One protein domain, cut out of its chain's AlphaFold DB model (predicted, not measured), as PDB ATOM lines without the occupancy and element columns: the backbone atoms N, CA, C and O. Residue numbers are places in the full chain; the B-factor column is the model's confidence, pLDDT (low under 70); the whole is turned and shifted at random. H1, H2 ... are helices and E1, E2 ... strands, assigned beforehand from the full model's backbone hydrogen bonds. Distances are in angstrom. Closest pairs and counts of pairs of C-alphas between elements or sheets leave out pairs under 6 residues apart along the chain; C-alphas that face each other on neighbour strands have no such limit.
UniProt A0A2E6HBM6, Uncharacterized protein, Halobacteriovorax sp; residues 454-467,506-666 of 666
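What this domain is: This is residues 454 to 467 and 506 to 666 of the 666 residues of an uncharacterized protein of Halobacteriovorax sp (UniProt A0A2E6HBM6). A strongly twisted six-stranded sheet forms the middle of three layers, with H3 and H5 packed on one face and H1 and H2 on the other. The printed part has 175 residues, with five named helices and six named strands, in the order E1 H1 E2 E3 H2 E4 H3 H4 E5 E6 H5. The sheet runs E2 E3 E1 E4 E5 E6 and is mixed: E4 and E5 are parallel, the other neighbours antiparallel. The class is mixed, helices and strands; the whole is compact, with a radius of gyration of the C-alphas of 15.8 A and spans of 45 by 44 by 28 A.

How they stand to each other: E1, residues 460 to 465, is an inner strand between E3, residues 539 to 542, and E4, residues 568 to 573; N 463 and O 540 are 2.8 A apart, N 462 and O 571 2.8 A. H1, residues 506 to 527, is on the sheet at a height of 8.7 A, over E3 and E1. Edge strand E2, residues 534 to 536, forms a hairpin with E3, with N 534 and O 541 2.8 A apart. H2, residues 550 to 560, is on the same face; residues 518 to 526 of H1 alone touch it, the closest C-alphas being Gly 522 and Leu 556, 5.6 A, at a shallow tilt of 28 degrees, opposite ways. E3, H2 and E4 form a split strand-helix-strand unit, two strands running the same way with E1 between them, its crossover right-handed. H3, residues 585 to 606, is on the opposite face at a height of 8.1 A, slantwise to the strands at 38 degrees to E5, residues 622 to 629, on the local plane. E4, H3, H4, residues 616 to 620, and E5 form a strand-helix-strand unit, parallel neighbours with helices between, its crossover left-handed; N 572 and O 626 are 2.8 A apart. H4 is not on the sheet. E5 and E6, residues 637 to 644, form a hairpin, with N 625 and O 641 3.0 A apart. H5, residues 648 to 664, is on the same face as H3; residues 598 to 606 of H3 alone touch it, the closest C-alphas being Ile 602 and Ser 657, 5.7 A, at a steep tilt of 55 degrees. In H1, H2, H4 and H5 every O i to N i+4 pair is within hydrogen-bond range; in H3, 16 of 18.

Where its parts are: E1 begins at C-alpha 460 (-28.683, -48.616, -7.464). H1 measures 31.6 A, H3 32.5 A, E6 23.9 A and H5 24.6 A, ending at C-alpha 664 (-33.043, -28.662, -22.706).

The domain as a whole: The C-alphas of Glu 506 and Gly 634 are the two farthest apart, 47.0 A. Residues 468 to 505 are not printed, and C-alphas 467 and 506 are 14.9 A apart across the cut. The link from E4 to H3 is long. No printed residue is under 70 in pLDDT.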
ATOM      1  N   SER A 454     -19.858 -47.237  -2.804       88.75
ATOM      2  CA  SER A 454     -18.832 -48.094  -3.409       88.75
ATOM      3  C   SER A 454     -19.239 -49.571  -3.408       88.75
ATOM      4  O   SER A 454     -18.917 -50.289  -4.353       88.75
ATOM      5  N   SER A 455     -20.065 -49.985  -2.440       88.88
ATOM      6  CA  SER A 455     -20.610 -51.346  -2.327       88.88
ATOM      7  C   SER A 455     -21.607 -51.728  -3.437       88.88
ATOM      8  O   SER A 455     -21.955 -52.900  -3.596       88.88
ATOM      9  N   ALA A 456     -22.073 -50.759  -4.230       92.12
ATOM     10  CA  ALA A 456     -23.039 -50.988  -5.297       92.12
ATOM     11  C   ALA A 456     -22.374 -51.594  -6.544       92.12
ATOM     12  O   ALA A 456     -21.744 -50.891  -7.333       92.12
ATOM     13  N   ASN A 457     -22.535 -52.898  -6.765       92.25
ATOM     14  CA  ASN A 457     -21.918 -53.572  -7.916       92.25
ATOM     15  C   ASN A 457     -22.872 -53.784  -9.092       92.25
ATOM     16  O   ASN A 457     -22.436 -53.755 -10.245       92.25
ATOM     17  N   SER A 458     -24.168 -53.920  -8.820       94.00
ATOM     18  CA  SER A 458     -25.140 -54.428  -9.792       94.00
ATOM     19  C   SER A 458     -26.343 -53.498  -9.992       94.00
ATOM     20  O   SER A 458     -27.428 -53.947 -10.339       94.00
ATOM     21  N   GLY A 459     -26.162 -52.199  -9.775       94.06
ATOM     22  CA  GLY A 459     -27.217 -51.192  -9.855       94.06
ATOM     23  C   GLY A 459     -27.480 -50.513  -8.515       94.06
ATOM     24  O   GLY A 459     -26.962 -50.906  -7.468       94.06
ATOM     25  N   LEU A 460     -28.273 -49.453  -8.581       96.00
ATOM     26  CA  LEU A 460     -28.683 -48.616  -7.464       96.00
ATOM     27  C   LEU A 460     -30.179 -48.362  -7.579       96.00
ATOM     28  O   LEU A 460     -30.657 -47.940  -8.636       96.00
ATOM     29  N   VAL A 461     -30.903 -48.586  -6.488       97.75
ATOM     30  CA  VAL A 461     -32.297 -48.164  -6.353       97.75
ATOM     31  C   VAL A 461     -32.349 -47.112  -5.262       97.75
ATOM     32  O   VAL A 461     -32.061 -47.396  -4.104       97.75
ATOM     33  N   SER A 462     -32.703 -45.897  -5.641       97.06
ATOM     34  CA  SER A 462     -32.848 -44.760  -4.743       97.06
ATOM     35  C   SER A 462     -34.318 -44.472  -4.496       97.06
ATOM     36  O   SER A 462     -35.124 -44.568  -5.421       97.06
ATOM     37  N   VAL A 463     -34.657 -44.058  -3.282       97.06
ATOM     38  CA  VAL A 463     -35.949 -43.467  -2.945       97.06
ATOM     39  C   VAL A 463     -35.757 -42.172  -2.161       97.06
ATOM     40  O   VAL A 463     -34.982 -42.134  -1.211       97.06
ATOM     41  N   ASP A 464     -36.483 -41.127  -2.549       95.44
ATOM     42  CA  ASP A 464     -36.707 -39.917  -1.748       95.44
ATOM     43  C   ASP A 464     -38.181 -39.884  -1.321       95.44
ATOM     44  O   ASP A 464     -39.087 -39.956  -2.163       95.44
ATOM     45  N   PHE A 465     -38.435 -39.809  -0.011       94.94
ATOM     46  CA  PHE A 465     -39.792 -39.689   0.514       94.94
ATOM     47  C   PHE A 465     -40.281 -38.249   0.382       94.94
ATOM     48  O   PHE A 465     -39.884 -37.347   1.123       94.94
ATOM     49  N   THR A 466     -41.211 -38.024  -0.537       92.62
ATOM     50  CA  THR A 466     -41.661 -36.675  -0.852       92.62
ATOM     51  C   THR A 466     -42.461 -36.057   0.302       92.62
ATOM     52  O   THR A 466     -43.090 -36.726   1.131       92.62
ATOM     53  N   GLY A 467     -42.426 -34.725   0.377       91.19
ATOM     54  CA  GLY A 467     -43.352 -33.962   1.211       91.19
ATOM     55  C   GLY A 467     -43.085 -33.971   2.717       91.19
ATOM     56  O   GLY A 467     -43.788 -33.250   3.406       91.19
ATOM     57  N   GLU A 506     -44.564 -36.077  15.471       91.69
ATOM     58  CA  GLU A 506     -44.288 -37.507  15.663       91.69
ATOM     59  C   GLU A 506     -45.102 -38.401  14.707       91.69
ATOM     60  O   GLU A 506     -44.546 -39.349  14.144       91.69
ATOM     61  N   ASN A 507     -46.354 -38.046  14.385       92.75
ATOM     62  CA  ASN A 507     -47.169 -38.794  13.413       92.75
ATOM     63  C   ASN A 507     -46.527 -38.834  12.016       92.75
ATOM     64  O   ASN A 507     -46.622 -39.840  11.301       92.75
ATOM     65  N   VAL A 508     -45.845 -37.756  11.614       93.50
ATOM     66  CA  VAL A 508     -45.107 -37.708  10.342       93.50
ATOM     67  C   VAL A 508     -43.904 -38.642  10.393       93.50
ATOM     68  O   VAL A 508     -43.638 -39.363   9.428       93.50
ATOM     69  N   THR A 509     -43.212 -38.696  11.532       90.44
ATOM     70  CA  THR A 509     -42.095 -39.625  11.750       90.44
ATOM     71  C   THR A 509     -42.556 -41.078  11.661       90.44
ATOM     72  O   THR A 509     -41.914 -41.897  10.998       90.44
ATOM     73  N   GLU A 510     -43.696 -41.418  12.263       91.56
ATOM     74  CA  GLU A 510     -44.284 -42.751  12.134       91.56
ATOM     75  C   GLU A 510     -44.680 -43.083  10.694       91.56
ATOM     76  O   GLU A 510     -44.408 -44.188  10.219       91.56
ATOM     77  N   SER A 511     -45.286 -42.127   9.986       92.50
ATOM     78  CA  SER A 511     -45.657 -42.268   8.576       92.50
ATOM     79  C   SER A 511     -44.438 -42.514   7.681       92.50
ATOM     80  O   SER A 511     -44.428 -43.428   6.852       92.50
ATOM     81  N   MET A 512     -43.351 -41.775   7.910       93.00
ATOM     82  CA  MET A 512     -42.075 -41.998   7.232       93.00
ATOM     83  C   MET A 512     -41.520 -43.394   7.544       93.00
ATOM     84  O   MET A 512     -41.085 -44.096   6.635       93.00
ATOM     85  N   ASN A 513     -41.568 -43.844   8.800       92.19
ATOM     86  CA  ASN A 513     -41.108 -45.186   9.168       92.19
ATOM     87  C   ASN A 513     -41.959 -46.298   8.533       92.19
ATOM     88  O   ASN A 513     -41.414 -47.339   8.170       92.19
ATOM     89  N   ARG A 514     -43.272 -46.090   8.362       94.25
ATOM     90  CA  ARG A 514     -44.129 -46.988   7.568       94.25
ATOM     91  C   ARG A 514     -43.678 -47.024   6.107       94.25
ATOM     92  O   ARG A 514     -43.500 -48.109   5.569       94.25
ATOM     93  N   SER A 515     -43.391 -45.864   5.517       95.25
ATOM     94  CA  SER A 515     -42.918 -45.758   4.127       95.25
ATOM     95  C   SER A 515     -41.566 -46.460   3.915       95.25
ATOM     96  O   SER A 515     -41.363 -47.142   2.914       95.25
ATOM     97  N   LYS A 516     -40.649 -46.369   4.889       94.88
ATOM     98  CA  LYS A 516     -39.369 -47.104   4.883       94.88
ATOM     99  C   LYS A 516     -39.558 -48.615   4.896       94.88
ATOM    100  O   LYS A 516     -38.897 -49.313   4.135       94.88
ATOM    101  N   ARG A 517     -40.475 -49.116   5.732       95.38
ATOM    102  CA  ARG A 517     -40.820 -50.545   5.764       95.38
ATOM    103  C   ARG A 517     -41.428 -50.996   4.442       95.38
ATOM    104  O   ARG A 517     -40.935 -51.951   3.870       95.38
ATOM    105  N   ALA A 518     -42.385 -50.244   3.901       95.81
ATOM    106  CA  ALA A 518     -42.978 -50.548   2.601       95.81
ATOM    107  C   ALA A 518     -41.934 -50.588   1.466       95.81
ATOM    108  O   ALA A 518     -41.989 -51.469   0.610       95.81
ATOM    109  N   PHE A 519     -40.949 -49.680   1.479       96.88
ATOM    110  CA  PHE A 519     -39.830 -49.722   0.536       96.88
ATOM    111  C   PHE A 519     -38.949 -50.963   0.726       96.88
ATOM    112  O   PHE A 519     -38.676 -51.657  -0.253       96.88
ATOM    113  N   ASN A 520     -38.557 -51.281   1.965       96.25
ATOM    114  CA  ASN A 520     -37.813 -52.506   2.276       96.25
ATOM    115  C   ASN A 520     -38.558 -53.750   1.788       96.25
ATOM    116  O   ASN A 520     -38.010 -54.494   0.977       96.25
ATOM    117  N   ASP A 521     -39.816 -53.913   2.189       95.81
ATOM    118  CA  ASP A 521     -40.662 -55.042   1.807       95.81
ATOM    119  C   ASP A 521     -40.778 -55.152   0.279       95.81
ATOM    120  O   ASP A 521     -40.678 -56.240  -0.287       95.81
ATOM    121  N   GLY A 522     -40.930 -54.019  -0.419       95.94
ATOM    122  CA  GLY A 522     -40.947 -53.967  -1.880       95.94
ATOM    123  C   GLY A 522     -39.635 -54.444  -2.508       95.94
ATOM    124  O   GLY A 522     -39.648 -55.273  -3.419       95.94
ATOM    125  N   THR A 523     -38.493 -53.958  -2.019       96.44
ATOM    126  CA  THR A 523     -37.170 -54.346  -2.542       96.44
ATOM    127  C   THR A 523     -36.810 -55.805  -2.249       96.44
ATOM    128  O   THR A 523     -36.274 -56.491  -3.124       96.44
ATOM    129  N   GLN A 524     -37.159 -56.319  -1.068       95.25
ATOM    130  CA  GLN A 524     -36.962 -57.720  -0.688       95.25
ATOM    131  C   GLN A 524     -37.868 -58.647  -1.505       95.25
ATOM    132  O   GLN A 524     -37.410 -59.668  -2.011       95.25
ATOM    133  N   HIS A 525     -39.124 -58.253  -1.742       93.94
ATOM    134  CA  HIS A 525     -40.041 -59.008  -2.594       93.94
ATOM    135  C   HIS A 525     -39.538 -59.137  -4.041       93.94
ATOM    136  O   HIS A 525     -39.675 -60.196  -4.652       93.94
ATOM    137  N   VAL A 526     -38.944 -58.075  -4.599       94.31
ATOM    138  CA  VAL A 526     -38.406 -58.093  -5.969       94.31
ATOM    139  C   VAL A 526     -37.093 -58.870  -6.063       94.31
ATOM    140  O   VAL A 526     -36.886 -59.603  -7.028       94.31
ATOM    141  N   SER A 527     -36.199 -58.710  -5.085       92.12
ATOM    142  CA  SER A 527     -34.874 -59.338  -5.113       92.12
ATOM    143  C   SER A 527     -34.864 -60.802  -4.679       92.12
ATOM    144  O   SER A 527     -33.982 -61.543  -5.107       92.12
ATOM    145  N   GLY A 528     -35.810 -61.213  -3.831       88.88
ATOM    146  CA  GLY A 528     -35.772 -62.499  -3.133       88.88
ATOM    147  C   GLY A 528     -34.690 -62.582  -2.048       88.88
ATOM    148  O   GLY A 528     -34.506 -63.650  -1.472       88.88
ATOM    149  N   ALA A 529     -33.973 -61.487  -1.773       84.44
ATOM    150  CA  ALA A 529     -32.933 -61.407  -0.756       84.44
ATOM    151  C   ALA A 529     -33.452 -60.676   0.490       84.44
ATOM    152  O   ALA A 529     -34.181 -59.693   0.382       84.44
ATOM    153  N   GLU A 530     -33.016 -61.098   1.678       86.88
ATOM    154  CA  GLU A 530     -33.396 -60.462   2.954       86.88
ATOM    155  C   GLU A 530     -32.618 -59.169   3.252       86.88
ATOM    156  O   GLU A 530     -32.851 -58.509   4.264       86.88
ATOM    157  N   LYS A 531     -31.707 -58.757   2.366       90.81
ATOM    158  CA  LYS A 531     -30.903 -57.543   2.535       90.81
ATOM    159  C   LYS A 531     -31.812 -56.301   2.580       90.81
ATOM    160  O   LYS A 531     -32.496 -56.030   1.594       90.81
ATOM    161  N   PRO A 532     -31.837 -55.528   3.681       93.50
ATOM    162  CA  PRO A 532     -32.673 -54.336   3.772       93.50
ATOM    163  C   PRO A 532     -32.067 -53.165   2.987       93.50
ATOM    164  O   PRO A 532     -30.854 -53.097   2.764       93.50
ATOM    165  N   ALA A 533     -32.909 -52.209   2.599       94.56
ATOM    166  CA  ALA A 533     -32.450 -50.909   2.137       94.56
ATOM    167  C   ALA A 533     -31.895 -50.070   3.300       94.56
ATOM    168  O   ALA A 533     -32.164 -50.304   4.480       94.56
ATOM    169  N   VAL A 534     -31.119 -49.058   2.934       92.56
ATOM    170  CA  VAL A 534     -30.333 -48.209   3.820       92.56
ATOM    171  C   VAL A 534     -30.896 -46.771   3.741       92.56
ATOM    172  O   VAL A 534     -30.723 -46.105   2.728       92.56
ATOM    173  N   PHE A 535     -31.572 -46.267   4.786       89.44
ATOM    174  CA  PHE A 535     -32.207 -44.926   4.889       89.44
ATOM    175  C   PHE A 535     -31.520 -43.763   5.653       89.44
ATOM    176  O   PHE A 535     -31.437 -43.739   6.884       89.44
ATOM    177  N   SER A 536     -31.175 -42.682   4.971       83.69
ATOM    178  CA  SER A 536     -30.690 -41.449   5.594       83.69
ATOM    179  C   SER A 536     -31.774 -40.387   5.723       83.69
ATOM    180  O   SER A 536     -31.944 -39.572   4.826       83.69
ATOM    181  N   GLY A 537     -32.471 -40.326   6.858       84.88
ATOM    182  CA  GLY A 537     -33.582 -39.374   6.985       84.88
ATOM    183  C   GLY A 537     -34.711 -39.755   6.025       84.88
ATOM    184  O   GLY A 537     -35.278 -40.835   6.199       84.88
ATOM    185  N   ASP A 538     -35.023 -38.892   5.064       88.88
ATOM    186  CA  ASP A 538     -35.998 -39.094   3.986       88.88
ATOM    187  C   ASP A 538     -35.426 -39.766   2.720       88.88
ATOM    188  O   ASP A 538     -36.202 -40.205   1.874       88.88
ATOM    189  N   ASP A 539     -34.107 -39.940   2.624       90.69
ATOM    190  CA  ASP A 539     -33.457 -40.680   1.535       90.69
ATOM    191  C   ASP A 539     -33.322 -42.176   1.869       90.69
ATOM    192  O   ASP A 539     -33.081 -42.538   3.023       90.69
ATOM    193  N   GLY A 540     -33.384 -43.062   0.873       93.75
ATOM    194  CA  GLY A 540     -33.145 -44.501   1.012       93.75
ATOM    195  C   GLY A 540     -32.455 -45.124  -0.196       93.75
ATOM    196  O   GLY A 540     -32.780 -44.789  -1.326       93.75
ATOM    197  N   MET A 541     -31.519 -46.047   0.033       95.81
ATOM    198  CA  MET A 541     -30.808 -46.785  -1.016       95.81
ATOM    199  C   MET A 541     -30.954 -48.283  -0.844       95.81
ATOM    200  O   MET A 541     -30.685 -48.821   0.225       95.81
ATOM    201  N   TYR A 542     -31.283 -48.971  -1.923       97.12
ATOM    202  CA  TYR A 542     -31.169 -50.413  -2.023       97.12
ATOM    203  C   TYR A 542     -30.113 -50.782  -3.072       97.12
ATOM    204  O   TYR A 542     -30.022 -50.163  -4.136       97.12
ATOM    205  N   PHE A 543     -29.308 -51.793  -2.747       95.94
ATOM    206  CA  PHE A 543     -28.198 -52.282  -3.563       95.94
ATOM    207  C   PHE A 543     -28.491 -53.714  -4.020       95.94
ATOM    208  O   PHE A 543     -28.185 -54.646  -3.263       95.94
ATOM    209  N   PRO A 544     -29.073 -53.895  -5.220       95.94
ATOM    210  CA  PRO A 544     -29.330 -55.213  -5.781       95.94
ATOM    211  C   PRO A 544     -28.061 -56.058  -5.884       95.94
ATOM    212  O   PRO A 544     -27.001 -55.548  -6.252       95.94
ATOM    213  N   ASP A 545     -28.186 -57.362  -5.649       94.00
ATOM    214  CA  ASP A 545     -27.072 -58.306  -5.826       94.00
ATOM    215  C   ASP A 545     -26.828 -58.627  -7.315       94.00
ATOM    216  O   ASP A 545     -25.715 -58.951  -7.733       94.00
ATOM    217  N   LYS A 546     -27.852 -58.433  -8.154       94.88
ATOM    218  CA  LYS A 546     -27.808 -58.578  -9.615       94.88
ATOM    219  C   LYS A 546     -28.506 -57.395 -10.300       94.88
ATOM    220  O   LYS A 546     -29.416 -56.821  -9.698       94.88
ATOM    221  N   PRO A 547     -28.143 -57.055 -11.552       95.06
ATOM    222  CA  PRO A 547     -28.856 -56.035 -12.309       95.06
ATOM    223  C   PRO A 547     -30.329 -56.399 -12.442       95.06
ATOM    224  O   PRO A 547     -30.667 -57.505 -12.870       95.06
ATOM    225  N   TRP A 548     -31.203 -55.473 -12.059       96.44
ATOM    226  CA  TRP A 548     -32.641 -55.658 -12.201       96.44
ATOM    227  C   TRP A 548     -33.078 -55.439 -13.645       96.44
ATOM    228  O   TRP A 548     -32.751 -54.438 -14.284       96.44
ATOM    229  N   THR A 549     -33.886 -56.364 -14.140       96.88
ATOM    230  CA  THR A 549     -34.616 -56.238 -15.398       96.88
ATOM    231  C   THR A 549     -35.679 -55.144 -15.303       96.88
ATOM    232  O   THR A 549     -36.139 -54.781 -14.219       96.88
ATOM    233  N   ARG A 550     -36.157 -54.656 -16.454       97.12
ATOM    234  CA  ARG A 550     -37.280 -53.705 -16.496       97.12
ATOM    235  C   ARG A 550     -38.515 -54.228 -15.755       97.12
ATOM    236  O   ARG A 550     -39.178 -53.460 -15.071       97.12
ATOM    237  N   SER A 551     -38.814 -55.525 -15.874       97.62
ATOM    238  CA  SER A 551     -39.954 -56.144 -15.187       97.62
ATOM    239  C   SER A 551     -39.785 -56.120 -13.667       97.62
ATOM    240  O   SER A 551     -40.730 -55.782 -12.963       97.62
ATOM    241  N   GLU A 552     -38.587 -56.408 -13.149       98.00
ATOM    242  CA  GLU A 552     -38.283 -56.301 -11.713       98.00
ATOM    243  C   GLU A 552     -38.404 -54.849 -11.218       98.00
ATOM    244  O   GLU A 552     -39.060 -54.603 -10.206       98.00
ATOM    245  N   LYS A 553     -37.870 -53.874 -11.973       98.25
ATOM    246  CA  LYS A 553     -38.033 -52.439 -11.667       98.25
ATOM    247  C   LYS A 553     -39.519 -52.041 -11.630       98.25
ATOM    248  O   LYS A 553     -39.949 -51.388 -10.683       98.25
ATOM    249  N   GLN A 554     -40.315 -52.485 -12.608       98.19
ATOM    250  CA  GLN A 554     -41.757 -52.216 -12.671       98.19
ATOM    251  C   GLN A 554     -42.522 -52.854 -11.501       98.19
ATOM    252  O   GLN A 554     -43.363 -52.189 -10.913       98.19
ATOM    253  N   LYS A 555     -42.184 -54.084 -11.085       97.62
ATOM    254  CA  LYS A 555     -42.799 -54.729  -9.908       97.62
ATOM    255  C   LYS A 555     -42.621 -53.908  -8.630       97.62
ATOM    256  O   LYS A 555     -43.563 -53.805  -7.847       97.62
ATOM    257  N   LEU A 556     -41.440 -53.315  -8.418       97.75
ATOM    258  CA  LEU A 556     -41.225 -52.413  -7.281       97.75
ATOM    259  C   LEU A 556     -42.141 -51.186  -7.381       97.75
ATOM    260  O   LEU A 556     -42.792 -50.819  -6.405       97.75
ATOM    261  N   VAL A 557     -42.200 -50.565  -8.560       97.81
ATOM    262  CA  VAL A 557     -43.022 -49.372  -8.809       97.81
ATOM    263  C   VAL A 557     -44.515 -49.665  -8.610       97.81
ATOM    264  O   VAL A 557     -45.199 -48.884  -7.954       97.81
ATOM    265  N   ASP A 558     -45.011 -50.806  -9.086       96.50
ATOM    266  CA  ASP A 558     -46.403 -51.233  -8.895       96.50
ATOM    267  C   ASP A 558     -46.722 -51.467  -7.415       96.50
ATOM    268  O   ASP A 558     -47.770 -51.045  -6.924       96.50
ATOM    269  N   LYS A 559     -45.799 -52.106  -6.683       95.50
ATOM    270  CA  LYS A 559     -45.951 -52.379  -5.251       95.50
ATOM    271  C   LYS A 559     -46.037 -51.087  -4.435       95.50
ATOM    272  O   LYS A 559     -46.912 -50.971  -3.581       95.50
ATOM    273  N   LEU A 560     -45.145 -50.130  -4.691       95.81
ATOM    274  CA  LEU A 560     -45.110 -48.849  -3.975       95.81
ATOM    275  C   LEU A 560     -46.248 -47.912  -4.399       95.81
ATOM    276  O   LEU A 560     -46.785 -47.174  -3.574       95.81
ATOM    277  N   GLY A 561     -46.675 -47.992  -5.660       94.56
ATOM    278  CA  GLY A 561     -47.805 -47.243  -6.203       94.56
ATOM    279  C   GLY A 561     -49.187 -47.711  -5.727       94.56
ATOM    280  O   GLY A 561     -50.184 -47.195  -6.221       94.56
ATOM    281  N   GLY A 562     -49.283 -48.686  -4.817       91.62
ATOM    282  CA  GLY A 562     -50.564 -49.212  -4.331       91.62
ATOM    283  C   GLY A 562     -51.233 -48.390  -3.220       91.62
ATOM    284  O   GLY A 562     -52.460 -48.342  -3.171       91.62
ATOM    285  N   GLU A 563     -50.455 -47.753  -2.338       81.56
ATOM    286  CA  GLU A 563     -50.979 -47.071  -1.136       81.56
ATOM    287  C   GLU A 563     -50.895 -45.543  -1.235       81.56
ATOM    288  O   GLU A 563     -51.924 -44.871  -1.273       81.56
ATOM    289  N   ASP A 564     -49.680 -44.990  -1.304       88.88
ATOM    290  CA  ASP A 564     -49.425 -43.546  -1.422       88.88
ATOM    291  C   ASP A 564     -48.451 -43.282  -2.584       88.88
ATOM    292  O   ASP A 564     -47.240 -43.138  -2.379       88.88
ATOM    293  N   PRO A 565     -48.952 -43.266  -3.835       92.62
ATOM    294  CA  PRO A 565     -48.107 -43.268  -5.029       92.62
ATOM    295  C   PRO A 565     -47.172 -42.058  -5.108       92.62
ATOM    296  O   PRO A 565     -46.037 -42.163  -5.570       92.62
ATOM    297  N   SER A 566     -47.633 -40.896  -4.644       92.62
ATOM    298  CA  SER A 566     -46.843 -39.666  -4.692       92.62
ATOM    299  C   SER A 566     -45.762 -39.574  -3.622       92.62
ATOM    300  O   SER A 566     -44.847 -38.753  -3.757       92.62
ATOM    301  N   LYS A 567     -45.827 -40.417  -2.584       94.38
ATOM    302  CA  LYS A 567     -44.854 -40.421  -1.488       94.38
ATOM    303  C   LYS A 567     -43.475 -40.881  -1.923       94.38
ATOM    304  O   LYS A 567     -42.485 -40.407  -1.375       94.38
ATOM    305  N   TYR A 568     -43.403 -41.781  -2.898       96.06
ATOM    306  CA  TYR A 568     -42.160 -42.420  -3.314       96.06
ATOM    307  C   TYR A 568     -41.636 -41.781  -4.599       96.06
ATOM    308  O   TYR A 568     -42.202 -41.973  -5.675       96.06
ATOM    309  N   ARG A 569     -40.514 -41.063  -4.513       96.25
ATOM    310  CA  ARG A 569     -39.727 -40.706  -5.695       96.25
ATOM    311  C   ARG A 569     -38.622 -41.735  -5.866       96.25
ATOM    312  O   ARG A 569     -37.612 -41.663  -5.173       96.25
ATOM    313  N   VAL A 570     -38.814 -42.686  -6.776       97.81
ATOM    314  CA  VAL A 570     -37.853 -43.776  -6.999       97.81
ATOM    315  C   VAL A 570     -36.986 -43.494  -8.219       97.81
ATOM    316  O   VAL A 570     -37.488 -43.085  -9.266       97.81
ATOM    317  N   THR A 571     -35.685 -43.743  -8.108       98.19
ATOM    318  CA  THR A 571     -34.777 -43.722  -9.257       98.19
ATOM    319  C   THR A 571     -33.952 -45.001  -9.335       98.19
ATOM    320  O   THR A 571     -33.557 -45.578  -8.324       98.19
ATOM    321  N   PHE A 572     -33.711 -45.458 -10.560       98.31
ATOM    322  CA  PHE A 572     -32.879 -46.612 -10.874       98.31
ATOM    323  C   PHE A 572     -31.651 -46.118 -11.626       98.31
ATOM    324  O   PHE A 572     -31.791 -45.523 -12.694       98.31
ATOM    325  N   VAL A 573     -30.460 -46.373 -11.091       96.94
ATOM    326  CA  VAL A 573     -29.196 -45.943 -11.698       96.94
ATOM    327  C   VAL A 573     -28.287 -47.150 -11.895       96.94
ATOM    328  O   VAL A 573     -28.083 -47.948 -10.981       96.94
ATOM    329  N   GLU A 574     -27.738 -47.297 -13.096       95.56
ATOM    330  CA  GLU A 574     -26.763 -48.351 -13.387       95.56
ATOM    331  C   GLU A 574     -25.413 -48.058 -12.708       95.56
ATOM    332  O   GLU A 574     -24.993 -46.910 -12.597       95.56
ATOM    333  N   THR A 575     -24.696 -49.094 -12.268       94.81
ATOM    334  CA  THR A 575     -23.343 -48.970 -11.673       94.81
ATOM    335  C   THR A 575     -22.226 -49.053 -12.712       94.81
ATOM    336  O   THR A 575     -21.043 -48.931 -12.379       94.81
ATOM    337  N   LYS A 576     -22.594 -49.259 -13.980       95.50
ATOM    338  CA  LYS A 576     -21.701 -49.335 -15.133       95.50
ATOM    339  C   LYS A 576     -22.198 -48.388 -16.216       95.50
ATOM    340  O   LYS A 576     -23.400 -48.266 -16.442       95.50
ATOM    341  N   TYR A 577     -21.267 -47.743 -16.907       93.69
ATOM    342  CA  TYR A 577     -21.569 -47.027 -18.139       93.69
ATOM    343  C   TYR A 577     -22.059 -48.006 -19.213       93.69
ATOM    344  O   TYR A 577     -21.793 -49.207 -19.144       93.69
ATOM    345  N   LYS A 578     -22.684 -47.487 -20.277       87.81
ATOM    346  CA  LYS A 578     -23.113 -48.292 -21.440       87.81
ATOM    347  C   LYS A 578     -22.009 -49.162 -22.058       87.81
ATOM    348  O   LYS A 578     -22.298 -50.206 -22.625       87.81
ATOM    349  N   ASN A 579     -20.748 -48.742 -21.942       87.31
ATOM    350  CA  ASN A 579     -19.582 -49.492 -22.421       87.31
ATOM    351  C   ASN A 579     -19.086 -50.571 -21.431       87.31
ATOM    352  O   ASN A 579     -18.019 -51.141 -21.638       87.31
ATOM    353  N   GLY A 580     -19.811 -50.814 -20.336       91.12
ATOM    354  CA  GLY A 580     -19.490 -51.804 -19.309       91.12
ATOM    355  C   GLY A 580     -18.495 -51.341 -18.242       91.12
ATOM    356  O   GLY A 580     -18.331 -52.041 -17.240       91.12
ATOM    357  N   LYS A 581     -17.852 -50.175 -18.401       94.25
ATOM    358  CA  LYS A 581     -16.895 -49.668 -17.406       94.25
ATOM    359  C   LYS A 581     -17.608 -49.290 -16.101       94.25
ATOM    360  O   LYS A 581     -18.671 -48.666 -16.169       94.25
ATOM    361  N   PRO A 582     -17.039 -49.611 -14.925       94.19
ATOM    362  CA  PRO A 582     -17.605 -49.198 -13.646       94.19
ATOM    363  C   PRO A 582     -17.701 -47.679 -13.533       94.19
ATOM    364  O   PRO A 582     -16.784 -46.956 -13.925       94.19
ATOM    365  N   ILE A 583     -18.800 -47.206 -12.958       93.25
ATOM    366  CA  ILE A 583     -18.964 -45.803 -12.591       93.25
ATOM    367  C   ILE A 583     -18.307 -45.595 -11.219       93.25
ATOM    368  O   ILE A 583     -18.642 -46.345 -10.293       93.25
ATOM    369  N   PRO A 584     -17.406 -44.611 -11.059       90.56
ATOM    370  CA  PRO A 584     -16.853 -44.204  -9.767       90.56
ATOM    371  C   PRO A 584     -17.931 -43.884  -8.717       90.56
ATOM    372  O   PRO A 584     -19.003 -43.377  -9.046       90.56
ATOM    373  N   ALA A 585     -17.678 -44.210  -7.446       85.12
ATOM    374  CA  ALA A 585     -18.682 -44.103  -6.382       85.12
ATOM    375  C   ALA A 585     -19.152 -42.660  -6.114       85.12
ATOM    376  O   ALA A 585     -20.328 -42.435  -5.831       85.12
ATOM    377  N   ASP A 586     -18.249 -41.693  -6.249       77.38
ATOM    378  CA  ASP A 586     -18.517 -40.256  -6.191       77.38
ATOM    379  C   ASP A 586     -19.482 -39.807  -7.301       77.38
ATOM    380  O   ASP A 586     -20.477 -39.137  -7.013       77.38
ATOM    381  N   LEU A 587     -19.286 -40.284  -8.535       85.31
ATOM    382  CA  LEU A 587     -20.178 -39.988  -9.667       85.31
ATOM    383  C   LEU A 587     -21.551 -40.672  -9.558       85.31
ATOM    384  O   LEU A 587     -22.550 -40.147 -10.051       85.31
ATOM    385  N   ARG A 588     -21.659 -41.823  -8.880       88.75
ATOM    386  CA  ARG A 588     -22.958 -42.496  -8.660       88.75
ATOM    387  C   ARG A 588     -23.941 -41.605  -7.901       88.75
ATOM    388  O   ARG A 588     -25.124 -41.572  -8.243       88.75
ATOM    389  N   SER A 589     -23.458 -40.865  -6.899       83.50
ATOM    390  CA  SER A 589     -24.291 -39.915  -6.152       83.50
ATOM    391  C   SER A 589     -24.825 -38.804  -7.055       83.50
ATOM    392  O   SER A 589     -25.979 -38.409  -6.893       83.50
ATOM    393  N   GLU A 590     -24.014 -38.305  -7.993       84.06
ATOM    394  CA  GLU A 590     -24.433 -37.280  -8.959       84.06
ATOM    395  C   GLU A 590     -25.565 -37.786  -9.840       84.06
ATOM    396  O   GLU A 590     -26.558 -37.095 -10.052       84.06
ATOM    397  N   TYR A 591     -25.442 -39.019 -10.327       90.50
ATOM    398  CA  TYR A 591     -26.419 -39.623 -11.222       90.50
ATOM    399  C   TYR A 591     -27.757 -39.911 -10.539       90.50
ATOM    400  O   TYR A 591     -28.803 -39.688 -11.150       90.50
ATOM    401  N   ILE A 592     -27.744 -40.308  -9.263       90.94
ATOM    402  CA  ILE A 592     -28.963 -40.406  -8.446       90.94
ATOM    403  C   ILE A 592     -29.658 -39.043  -8.368       90.94
ATOM    404  O   ILE A 592     -30.842 -38.939  -8.688       90.94
ATOM    405  N   VAL A 593     -28.915 -37.993  -8.001       87.31
ATOM    406  CA  VAL A 593     -29.447 -36.626  -7.884       87.31
ATOM    407  C   VAL A 593     -29.943 -36.113  -9.234       87.31
ATOM    408  O   VAL A 593     -30.981 -35.456  -9.297       87.31
ATOM    409  N   LYS A 594     -29.239 -36.414 -10.330       90.19
ATOM    410  CA  LYS A 594     -29.655 -36.027 -11.681       90.19
ATOM    411  C   LYS A 594     -30.998 -36.666 -12.039       90.19
ATOM    412  O   LYS A 594     -31.908 -35.954 -12.455       90.19
ATOM    413  N   ALA A 595     -31.156 -37.969 -11.806       94.50
ATOM    414  CA  ALA A 595     -32.423 -38.663 -12.028       94.50
ATOM    415  C   ALA A 595     -33.555 -38.122 -11.148       94.50
ATOM    416  O   ALA A 595     -34.680 -37.936 -11.611       94.50
ATOM    417  N   GLU A 596     -33.246 -37.787  -9.901       93.81
ATOM    418  CA  GLU A 596     -34.196 -37.171  -8.983       93.81
ATOM    419  C   GLU A 596     -34.642 -35.772  -9.458       93.81
ATOM    420  O   GLU A 596     -35.827 -35.433  -9.407       93.81
ATOM    421  N   LYS A 597     -33.704 -34.950  -9.951       91.88
ATOM    422  CA  LYS A 597     -33.985 -33.624 -10.526       91.88
ATOM    423  C   LYS A 597     -34.875 -33.725 -11.765       91.88
ATOM    424  O   LYS A 597     -35.789 -32.913 -11.894       91.88
ATOM    425  N   VAL A 598     -34.649 -34.715 -12.632       95.50
ATOM    426  CA  VAL A 598     -35.504 -34.972 -13.803       95.50
ATOM    427  C   VAL A 598     -36.935 -35.284 -13.365       95.50
ATOM    428  O   VAL A 598     -37.868 -34.664 -13.868       95.50
ATOM    429  N   GLU A 599     -37.127 -36.147 -12.365       96.31
ATOM    430  CA  GLU A 599     -38.462 -36.426 -11.817       96.31
ATOM    431  C   GLU A 599     -39.148 -35.156 -11.289       96.31
ATOM    432  O   GLU A 599     -40.294 -34.861 -11.647       96.31
ATOM    433  N   LYS A 600     -38.421 -34.351 -10.498       94.06
ATOM    434  CA  LYS A 600     -38.918 -33.073  -9.967       94.06
ATOM    435  C   LYS A 600     -39.319 -32.115 -11.085       94.06
ATOM    436  O   LYS A 600     -40.333 -31.425 -10.960       94.06
ATOM    437  N   ALA A 601     -38.515 -32.043 -12.144       94.56
ATOM    438  CA  ALA A 601     -38.761 -31.186 -13.293       94.56
ATOM    439  C   ALA A 601     -40.009 -31.640 -14.063       94.56
ATOM    440  O   ALA A 601     -40.851 -30.795 -14.364       94.56
ATOM    441  N   ILE A 602     -40.190 -32.952 -14.267       96.06
ATOM    442  CA  ILE A 602     -41.409 -33.515 -14.866       96.06
ATOM    443  C   ILE A 602     -42.621 -33.114 -14.032       96.06
ATOM    444  O   ILE A 602     -43.533 -32.474 -14.552       96.06
ATOM    445  N   ARG A 603     -42.619 -33.393 -12.719       94.88
ATOM    446  CA  ARG A 603     -43.750 -33.029 -11.848       94.88
ATOM    447  C   ARG A 603     -44.055 -31.535 -11.894       94.88
ATOM    448  O   ARG A 603     -45.223 -31.164 -11.967       94.88
ATOM    449  N   LYS A 604     -43.031 -30.679 -11.877       92.81
ATOM    450  CA  LYS A 604     -43.185 -29.218 -11.956       92.81
ATOM    451  C   LYS A 604     -43.783 -28.763 -13.292       92.81
ATOM    452  O   LYS A 604     -44.535 -27.794 -13.295       92.81
ATOM    453  N   ALA A 605     -43.434 -29.415 -14.398       92.88
ATOM    454  CA  ALA A 605     -43.913 -29.057 -15.729       92.88
ATOM    455  C   ALA A 605     -45.371 -29.483 -15.955       92.88
ATOM    456  O   ALA A 605     -46.160 -28.722 -16.516       92.88
ATOM    457  N   VAL A 606     -45.733 -30.683 -15.494       94.75
ATOM    458  CA  VAL A 606     -47.040 -31.279 -15.800       94.75
ATOM    459  C   VAL A 606     -48.115 -30.958 -14.767       94.75
ATOM    460  O   VAL A 606     -49.288 -31.001 -15.111       94.75
ATOM    461  N   THR A 607     -47.758 -30.651 -13.515       94.62
ATOM    462  CA  THR A 607     -48.757 -30.457 -12.450       94.62
ATOM    463  C   THR A 607     -49.307 -29.033 -12.458       94.62
ATOM    464  O   THR A 607     -48.553 -28.072 -12.292       94.62
ATOM    465  N   GLY A 608     -50.626 -28.895 -12.574       93.25
ATOM    466  CA  GLY A 608     -51.322 -27.613 -12.489       93.25
ATOM    467  C   GLY A 608     -52.733 -27.662 -13.071       93.25
ATOM    468  O   GLY A 608     -53.309 -28.733 -13.251       93.25
ATOM    469  N   LEU A 609     -53.306 -26.488 -13.322       90.12
ATOM    470  CA  LEU A 609     -54.647 -26.327 -13.879       90.12
ATOM    471  C   LEU A 609     -54.571 -25.887 -15.345       90.12
ATOM    472  O   LEU A 609     -54.053 -24.811 -15.645       90.12
ATOM    473  N   GLY A 610     -55.157 -26.673 -16.249       89.12
ATOM    474  CA  GLY A 610     -55.279 -26.319 -17.664       89.12
ATOM    475  C   GLY A 610     -55.231 -27.526 -18.595       89.12
ATOM    476  O   GLY A 610     -55.006 -28.656 -18.170       89.12
ATOM    477  N   GLU A 611     -55.444 -27.269 -19.884       87.06
ATOM    478  CA  GLU A 611     -55.292 -28.284 -20.925       87.06
ATOM    479  C   GLU A 611     -53.824 -28.729 -21.022       87.06
ATOM    480  O   GLU A 611     -52.910 -27.906 -20.995       87.06
ATOM    481  N   GLY A 612     -53.594 -30.043 -21.086       88.12
ATOM    482  CA  GLY A 612     -52.245 -30.618 -21.103       88.12
ATOM    483  C   GLY A 612     -51.532 -30.643 -19.744       88.12
ATOM    484  O   GLY A 612     -50.363 -31.023 -19.695       88.12
ATOM    485  N   GLN A 613     -52.212 -30.274 -18.652       94.12
ATOM    486  CA  GLN A 613     -51.715 -30.439 -17.284       94.12
ATOM    487  C   GLN A 613     -52.468 -31.543 -16.535       94.12
ATOM    488  O   GLN A 613     -53.605 -31.889 -16.850       94.12
ATOM    489  N   ILE A 614     -51.814 -32.095 -15.520       95.81
ATOM    490  CA  ILE A 614     -52.368 -33.055 -14.570       95.81
ATOM    491  C   ILE A 614     -52.746 -32.271 -13.313       95.81
ATOM    492  O   ILE A 614     -51.905 -31.564 -12.751       95.81
ATOM    493  N   SER A 615     -53.999 -32.388 -12.861       93.69
ATOM    494  CA  SER A 615     -54.433 -31.667 -11.661       93.69
ATOM    495  C   SER A 615     -53.626 -32.106 -10.430       93.69
ATOM    496  O   SER A 615     -53.182 -33.258 -10.371       93.69
ATOM    497  N   PRO A 616     -53.431 -31.235  -9.425       91.19
ATOM    498  CA  PRO A 616     -52.702 -31.595  -8.208       91.19
ATOM    499  C   PRO A 616     -53.262 -32.835  -7.501       91.19
ATOM    500  O   PRO A 616     -52.494 -33.695  -7.073       91.19
ATOM    501  N   GLU A 617     -54.589 -32.967  -7.418       91.44
ATOM    502  CA  GLU A 617     -55.260 -34.132  -6.828       91.44
ATOM    503  C   GLU A 617     -54.896 -35.398  -7.593       91.44
ATOM    504  O   GLU A 617     -54.505 -36.399  -6.998       91.44
ATOM    505  N   ARG A 618     -54.949 -35.324  -8.925       94.94
ATOM    506  CA  ARG A 618     -54.651 -36.456  -9.788       94.94
ATOM    507  C   ARG A 618     -53.175 -36.838  -9.738       94.94
ATOM    508  O   ARG A 618     -52.858 -38.018  -9.661       94.94
ATOM    509  N   ALA A 619     -52.272 -35.860  -9.701       93.75
ATOM    510  CA  ALA A 619     -50.832 -36.083  -9.598       93.75
ATOM    511  C   ALA A 619     -50.421 -36.787  -8.288       93.75
ATOM    512  O   ALA A 619     -49.390 -37.467  -8.262       93.75
ATOM    513  N   ARG A 620     -51.213 -36.656  -7.209       92.56
ATOM    514  CA  ARG A 620     -50.995 -37.381  -5.941       92.56
ATOM    515  C   ARG A 620     -51.290 -38.879  -6.040       92.56
ATOM    516  O   ARG A 620     -50.724 -39.670  -5.292       92.56
ATOM    517  N   GLU A 621     -52.120 -39.281  -6.995       95.38
ATOM    518  CA  GLU A 621     -52.468 -40.683  -7.257       95.38
ATOM    519  C   GLU A 621     -51.465 -41.381  -8.196       95.38
ATOM    520  O   GLU A 621     -51.690 -42.516  -8.624       95.38
ATOM    521  N   MET A 622     -50.362 -40.697  -8.527       95.44
ATOM    522  CA  MET A 622     -49.368 -41.141  -9.498       95.44
ATOM    523  C   MET A 622     -47.978 -41.284  -8.891       95.44
ATOM    524  O   MET A 622     -47.423 -40.346  -8.300       95.44
ATOM    525  N   MET A 623     -47.364 -42.429  -9.165       95.94
ATOM    526  CA  MET A 623     -45.948 -42.661  -8.937       95.94
ATOM    527  C   MET A 623     -45.188 -42.545 -10.258       95.94
ATOM    528  O   MET A 623     -45.561 -43.146 -11.266       95.94
ATOM    529  N   ILE A 624     -44.105 -41.774 -10.228       97.06
ATOM    530  CA  ILE A 624     -43.164 -41.618 -11.332       97.06
ATOM    531  C   ILE A 624     -41.820 -42.131 -10.834       97.06
ATOM    532  O   ILE A 624     -41.311 -41.634  -9.829       97.06
ATOM    533  N   ALA A 625     -41.250 -43.108 -11.533       98.12
ATOM    534  CA  ALA A 625     -39.896 -43.566 -11.269       98.12
ATOM    535  C   ALA A 625     -39.009 -43.368 -12.498       98.12
ATOM    536  O   ALA A 625     -39.429 -43.643 -13.622       98.12
ATOM    537  N   ILE A 626     -37.784 -42.887 -12.279       98.31
ATOM    538  CA  ILE A 626     -36.835 -42.574 -13.356       98.31
ATOM    539  C   ILE A 626     -35.793 -43.677 -13.464       98.31
ATOM    540  O   ILE A 626     -35.097 -43.978 -12.498       98.31
ATOM    541  N   GLU A 627     -35.655 -44.255 -14.650       98.00
ATOM    542  CA  GLU A 627     -34.536 -45.121 -15.001       98.00
ATOM    543  C   GLU A 627     -33.473 -44.289 -15.722       98.00
ATOM    544  O   GLU A 627     -33.756 -43.658 -16.739       98.00
ATOM    545  N   TYR A 628     -32.248 -44.291 -15.197       96.69
ATOM    546  CA  TYR A 628     -31.128 -43.540 -15.748       96.69
ATOM    547  C   TYR A 628     -29.936 -44.450 -16.053       96.69
ATOM    548  O   TYR A 628     -29.428 -45.156 -15.178       96.69
ATOM    549  N   LYS A 629     -29.468 -44.411 -17.308       95.88
ATOM    550  CA  LYS A 629     -28.304 -45.163 -17.801       95.88
ATOM    551  C   LYS A 629     -27.218 -44.187 -18.264       95.88
ATOM    552  O   LYS A 629     -27.254 -43.722 -19.414       95.88
ATOM    553  N   PRO A 630     -26.253 -43.859 -17.387       92.94
ATOM    554  CA  PRO A 630     -25.198 -42.902 -17.697       92.94
ATOM    555  C   PRO A 630     -24.307 -43.369 -18.856       92.94
ATOM    556  O   PRO A 630     -23.994 -44.556 -19.001       92.94
ATOM    557  N   ALA A 631     -23.835 -42.419 -19.660       90.88
ATOM    558  CA  ALA A 631     -22.837 -42.654 -20.700       90.88
ATOM    559  C   ALA A 631     -21.537 -41.906 -20.366       90.88
ATOM    560  O   ALA A 631     -21.581 -40.744 -19.976       90.88
ATOM    561  N   GLN A 632     -20.382 -42.564 -20.530       87.38
ATOM    562  CA  GLN A 632     -19.074 -41.917 -20.340       87.38
ATOM    563  C   GLN A 632     -18.802 -40.867 -21.431       87.38
ATOM    564  O   GLN A 632     -18.185 -39.839 -21.176       87.38
ATOM    565  N   ALA A 633     -19.269 -41.145 -22.648       83.00
ATOM    566  CA  ALA A 633     -19.258 -40.244 -23.789       83.00
ATOM    567  C   ALA A 633     -20.569 -40.419 -24.569       83.00
ATOM    568  O   ALA A 633     -21.109 -41.527 -24.635       83.00
ATOM    569  N   GLY A 634     -21.072 -39.337 -25.162       84.75
ATOM    570  CA  GLY A 634     -22.340 -39.327 -25.896       84.75
ATOM    571  C   GLY A 634     -23.573 -39.140 -25.003       84.75
ATOM    572  O   GLY A 634     -23.481 -38.667 -23.872       84.75
ATOM    573  N   LYS A 635     -24.751 -39.482 -25.539       88.00
ATOM    574  CA  LYS A 635     -26.041 -39.282 -24.861       88.00
ATOM    575  C   LYS A 635     -26.314 -40.391 -23.842       88.00
ATOM    576  O   LYS A 635     -26.164 -41.581 -24.140       88.00
ATOM    577  N   SER A 636     -26.718 -39.997 -22.636       91.81
ATOM    578  CA  SER A 636     -27.232 -40.932 -21.626       91.81
ATOM    579  C   SER A 636     -28.639 -41.408 -22.007       91.81
ATOM    580  O   SER A 636     -29.333 -40.683 -22.715       91.81
ATOM    581  N   ASP A 637     -29.065 -42.589 -21.540       94.88
ATOM    582  CA  ASP A 637     -30.461 -43.026 -21.731       94.88
ATOM    583  C   ASP A 637     -31.297 -42.753 -20.489       94.88
ATOM    584  O   ASP A 637     -30.838 -42.920 -19.355       94.88
ATOM    585  N   TRP A 638     -32.547 -42.391 -20.743       96.69
ATOM    586  CA  TRP A 638     -33.550 -42.068 -19.748       96.69
ATOM    587  C   TRP A 638     -34.835 -42.818 -20.069       96.69
ATOM    588  O   TRP A 638     -35.221 -42.916 -21.233       96.69
ATOM    589  N   ASP A 639     -35.518 -43.306 -19.044       97.31
ATOM    590  CA  ASP A 639     -36.885 -43.795 -19.179       97.31
ATOM    591  C   ASP A 639     -37.689 -43.517 -17.908       97.31
ATOM    592  O   ASP A 639     -37.153 -43.169 -16.853       97.31
ATOM    593  N   ILE A 640     -38.998 -43.675 -18.034       97.75
ATOM    594  CA  ILE A 640     -39.983 -43.496 -16.987       97.75
ATOM    595  C   ILE A 640     -40.792 -44.782 -16.806       97.75
ATOM    596  O   ILE A 640     -41.311 -45.376 -17.762       97.75
ATOM    597  N   LEU A 641     -40.900 -45.191 -15.547       98.31
ATOM    598  CA  LEU A 641     -41.784 -46.245 -15.072       98.31
ATOM    599  C   LEU A 641     -42.928 -45.597 -14.290       98.31
ATOM    600  O   LEU A 641     -42.753 -44.569 -13.629       98.31
ATOM    601  N   PHE A 642     -44.105 -46.201 -14.388       97.62
ATOM    602  CA  PHE A 642     -45.353 -45.639 -13.883       97.62
ATOM    603  C   PHE A 642     -45.947 -46.558 -12.827       97.62
ATOM    604  O   PHE A 642     -46.022 -47.759 -13.060       97.62
ATOM    605  N   GLY A 643     -46.387 -45.998 -11.704       95.94
ATOM    606  CA  GLY A 643     -47.118 -46.724 -10.664       95.94
ATOM    607  C   GLY A 643     -48.366 -45.964 -10.225       95.94
ATOM    608  O   GLY A 643     -48.500 -44.761 -10.468       95.94
ATOM    609  N   GLY A 644     -49.287 -46.666  -9.570       94.12
ATOM    610  CA  GLY A 644     -50.604 -46.130  -9.231       94.12
ATOM    611  C   GLY A 644     -51.559 -46.121 -10.424       94.12
ATOM    612  O   GLY A 644     -51.373 -46.824 -11.418       94.12
ATOM    613  N   LYS A 645     -52.632 -45.336 -10.324       91.12
ATOM    614  CA  LYS A 645     -53.655 -45.269 -11.374       91.12
ATOM    615  C   LYS A 645     -53.210 -44.235 -12.399       91.12
ATOM    616  O   LYS A 645     -53.440 -43.060 -12.157       91.12
ATOM    617  N   ILE A 646     -52.617 -44.633 -13.529       95.06
ATOM    618  CA  ILE A 646     -52.195 -43.712 -14.608       95.06
ATOM    619  C   ILE A 646     -52.789 -44.163 -15.947       95.06
ATOM    620  O   ILE A 646     -52.557 -45.290 -16.382       95.06
ATOM    621  N   ASN A 647     -53.541 -43.287 -16.615       95.75
ATOM    622  CA  ASN A 647     -54.127 -43.566 -17.926       95.75
ATOM    623  C   ASN A 647     -53.154 -43.247 -19.078       95.75
ATOM    624  O   ASN A 647     -52.118 -42.612 -18.892       95.75
ATOM    625  N   HIS A 648     -53.488 -43.684 -20.295       96.50
ATOM    626  CA  HIS A 648     -52.607 -43.517 -21.455       96.50
ATOM    627  C   HIS A 648     -52.297 -42.045 -21.781       96.50
ATOM    628  O   HIS A 648     -51.154 -41.716 -22.087       96.50
ATOM    629  N   HIS A 649     -53.284 -41.153 -21.665       95.62
ATOM    630  CA  HIS A 649     -53.102 -39.725 -21.930       95.62
ATOM    631  C   HIS A 649     -52.099 -39.085 -20.957       95.62
ATOM    632  O   HIS A 649     -51.186 -38.372 -21.375       95.62
ATOM    633  N   GLU A 650     -52.212 -39.402 -19.668       96.69
ATOM    634  CA  GLU A 650     -51.294 -38.944 -18.622       96.69
ATOM    635  C   GLU A 650     -49.872 -39.476 -18.860       96.69
ATOM    636  O   GLU A 650     -48.903 -38.725 -18.745       96.69
ATOM    637  N   GLN A 651     -49.732 -40.739 -19.282       96.94
ATOM    638  CA  GLN A 651     -48.433 -41.300 -19.675       96.94
ATOM    639  C   GLN A 651     -47.816 -40.536 -20.854       96.94
ATOM    640  O   GLN A 651     -46.613 -40.276 -20.847       96.94
ATOM    641  N   THR A 652     -48.616 -40.149 -21.856       96.69
ATOM    642  CA  THR A 652     -48.144 -39.342 -22.991       96.69
ATOM    643  C   THR A 652     -47.632 -37.975 -22.539       96.69
ATOM    644  O   THR A 652     -46.557 -37.563 -22.973       96.69
ATOM    645  N   ILE A 653     -48.359 -37.284 -21.652       96.94
ATOM    646  CA  ILE A 653     -47.933 -35.989 -21.092       96.94
ATOM    647  C   ILE A 653     -46.587 -36.140 -20.369       96.94
ATOM    648  O   ILE A 653     -45.654 -35.375 -20.618       96.94
ATOM    649  N   LEU A 654     -46.466 -37.157 -19.511       97.06
ATOM    650  CA  LEU A 654     -45.259 -37.408 -18.723       97.06
ATOM    651  C   LEU A 654     -44.044 -37.746 -19.602       97.06
ATOM    652  O   LEU A 654     -42.958 -37.222 -19.360       97.06
ATOM    653  N   ARG A 655     -44.220 -38.565 -20.648       97.44
ATOM    654  CA  ARG A 655     -43.140 -38.914 -21.590       97.44
ATOM    655  C   ARG A 655     -42.675 -37.717 -22.415       97.44
ATOM    656  O   ARG A 655     -41.476 -37.472 -22.478       97.44
ATOM    657  N   ARG A 656     -43.602 -36.916 -22.950       96.75
ATOM    658  CA  ARG A 656     -43.256 -35.672 -23.663       96.75
ATOM    659  C   ARG A 656     -42.513 -34.686 -22.765       96.75
ATOM    660  O   ARG A 656     -41.580 -34.025 -23.207       96.75
ATOM    661  N   SER A 657     -42.905 -34.596 -21.493       96.88
ATOM    662  CA  SER A 657     -42.193 -33.754 -20.532       96.88
ATOM    663  C   SER A 657     -40.767 -34.244 -20.285       96.88
ATOM    664  O   SER A 657     -39.875 -33.410 -20.169       96.88
ATOM    665  N   LEU A 658     -40.546 -35.560 -20.191       96.88
ATOM    666  CA  LEU A 658     -39.206 -36.136 -20.053       96.88
ATOM    667  C   LEU A 658     -38.332 -35.779 -21.266       96.88
ATOM    668  O   LEU A 658     -37.219 -35.298 -21.075       96.88
ATOM    669  N   GLU A 659     -38.848 -35.960 -22.484       96.56
ATOM    670  CA  GLU A 659     -38.148 -35.617 -23.732       96.56
ATOM    671  C   GLU A 659     -37.720 -34.144 -23.748       96.56
ATOM    672  O   GLU A 659     -36.533 -33.857 -23.887       96.56
ATOM    673  N   ALA A 660     -38.648 -33.220 -23.479       96.31
ATOM    674  CA  ALA A 660     -38.359 -31.785 -23.455       96.31
ATOM    675  C   ALA A 660     -37.311 -31.391 -22.395       96.31
ATOM    676  O   ALA A 660     -36.500 -30.495 -22.620       96.31
ATOM    677  N   ILE A 661     -37.315 -32.049 -21.229       95.12
ATOM    678  CA  ILE A 661     -36.335 -31.793 -20.161       95.12
ATOM    679  C   ILE A 661     -34.944 -32.291 -20.559       95.12
ATOM    680  O   ILE A 661     -33.960 -31.612 -20.287       95.12
ATOM    681  N   ILE A 662     -34.857 -33.459 -21.199       93.12
ATOM    682  CA  ILE A 662     -33.582 -34.011 -21.676       93.12
ATOM    683  C   ILE A 662     -33.023 -33.159 -22.817       93.12
ATOM    684  O   ILE A 662     -31.824 -32.906 -22.847       93.12
ATOM    685  N   GLU A 663     -33.874 -32.710 -23.741       92.56
ATOM    686  CA  GLU A 663     -33.473 -31.831 -24.843       92.56
ATOM    687  C   GLU A 663     -32.953 -30.480 -24.354       92.56
ATOM    688  O   GLU A 663     -32.009 -29.966 -24.932       92.56
ATOM    689  N   ALA A 664     -33.517 -29.922 -23.280       89.94
ATOM    690  CA  ALA A 664     -33.043 -28.662 -22.706       89.94
ATOM    691  C   ALA A 664     -31.706 -28.780 -21.941       89.94
ATOM    692  O   ALA A 664     -31.064 -27.761 -21.693       89.94
ATOM    693  N   ASP A 665     -31.301 -29.991 -21.539       78.50
ATOM    694  CA  ASP A 665     -30.031 -30.270 -20.842       78.50
ATOM    695  C   ASP A 665     -28.871 -30.572 -21.821       78.50
ATOM    696  O   ASP A 665     -27.725 -30.735 -21.395       78.50
ATOM    697  N   HIS A 666     -29.162 -30.677 -23.125       71.62
ATOM    698  CA  HIS A 666     -28.226 -31.003 -24.208       71.62
ATOM    699  C   HIS A 666     -28.049 -29.840 -25.180       71.62
ATOM    700  O   HIS A 666     -26.900 -29.688 -25.661       71.62
TER     701      HIS A 666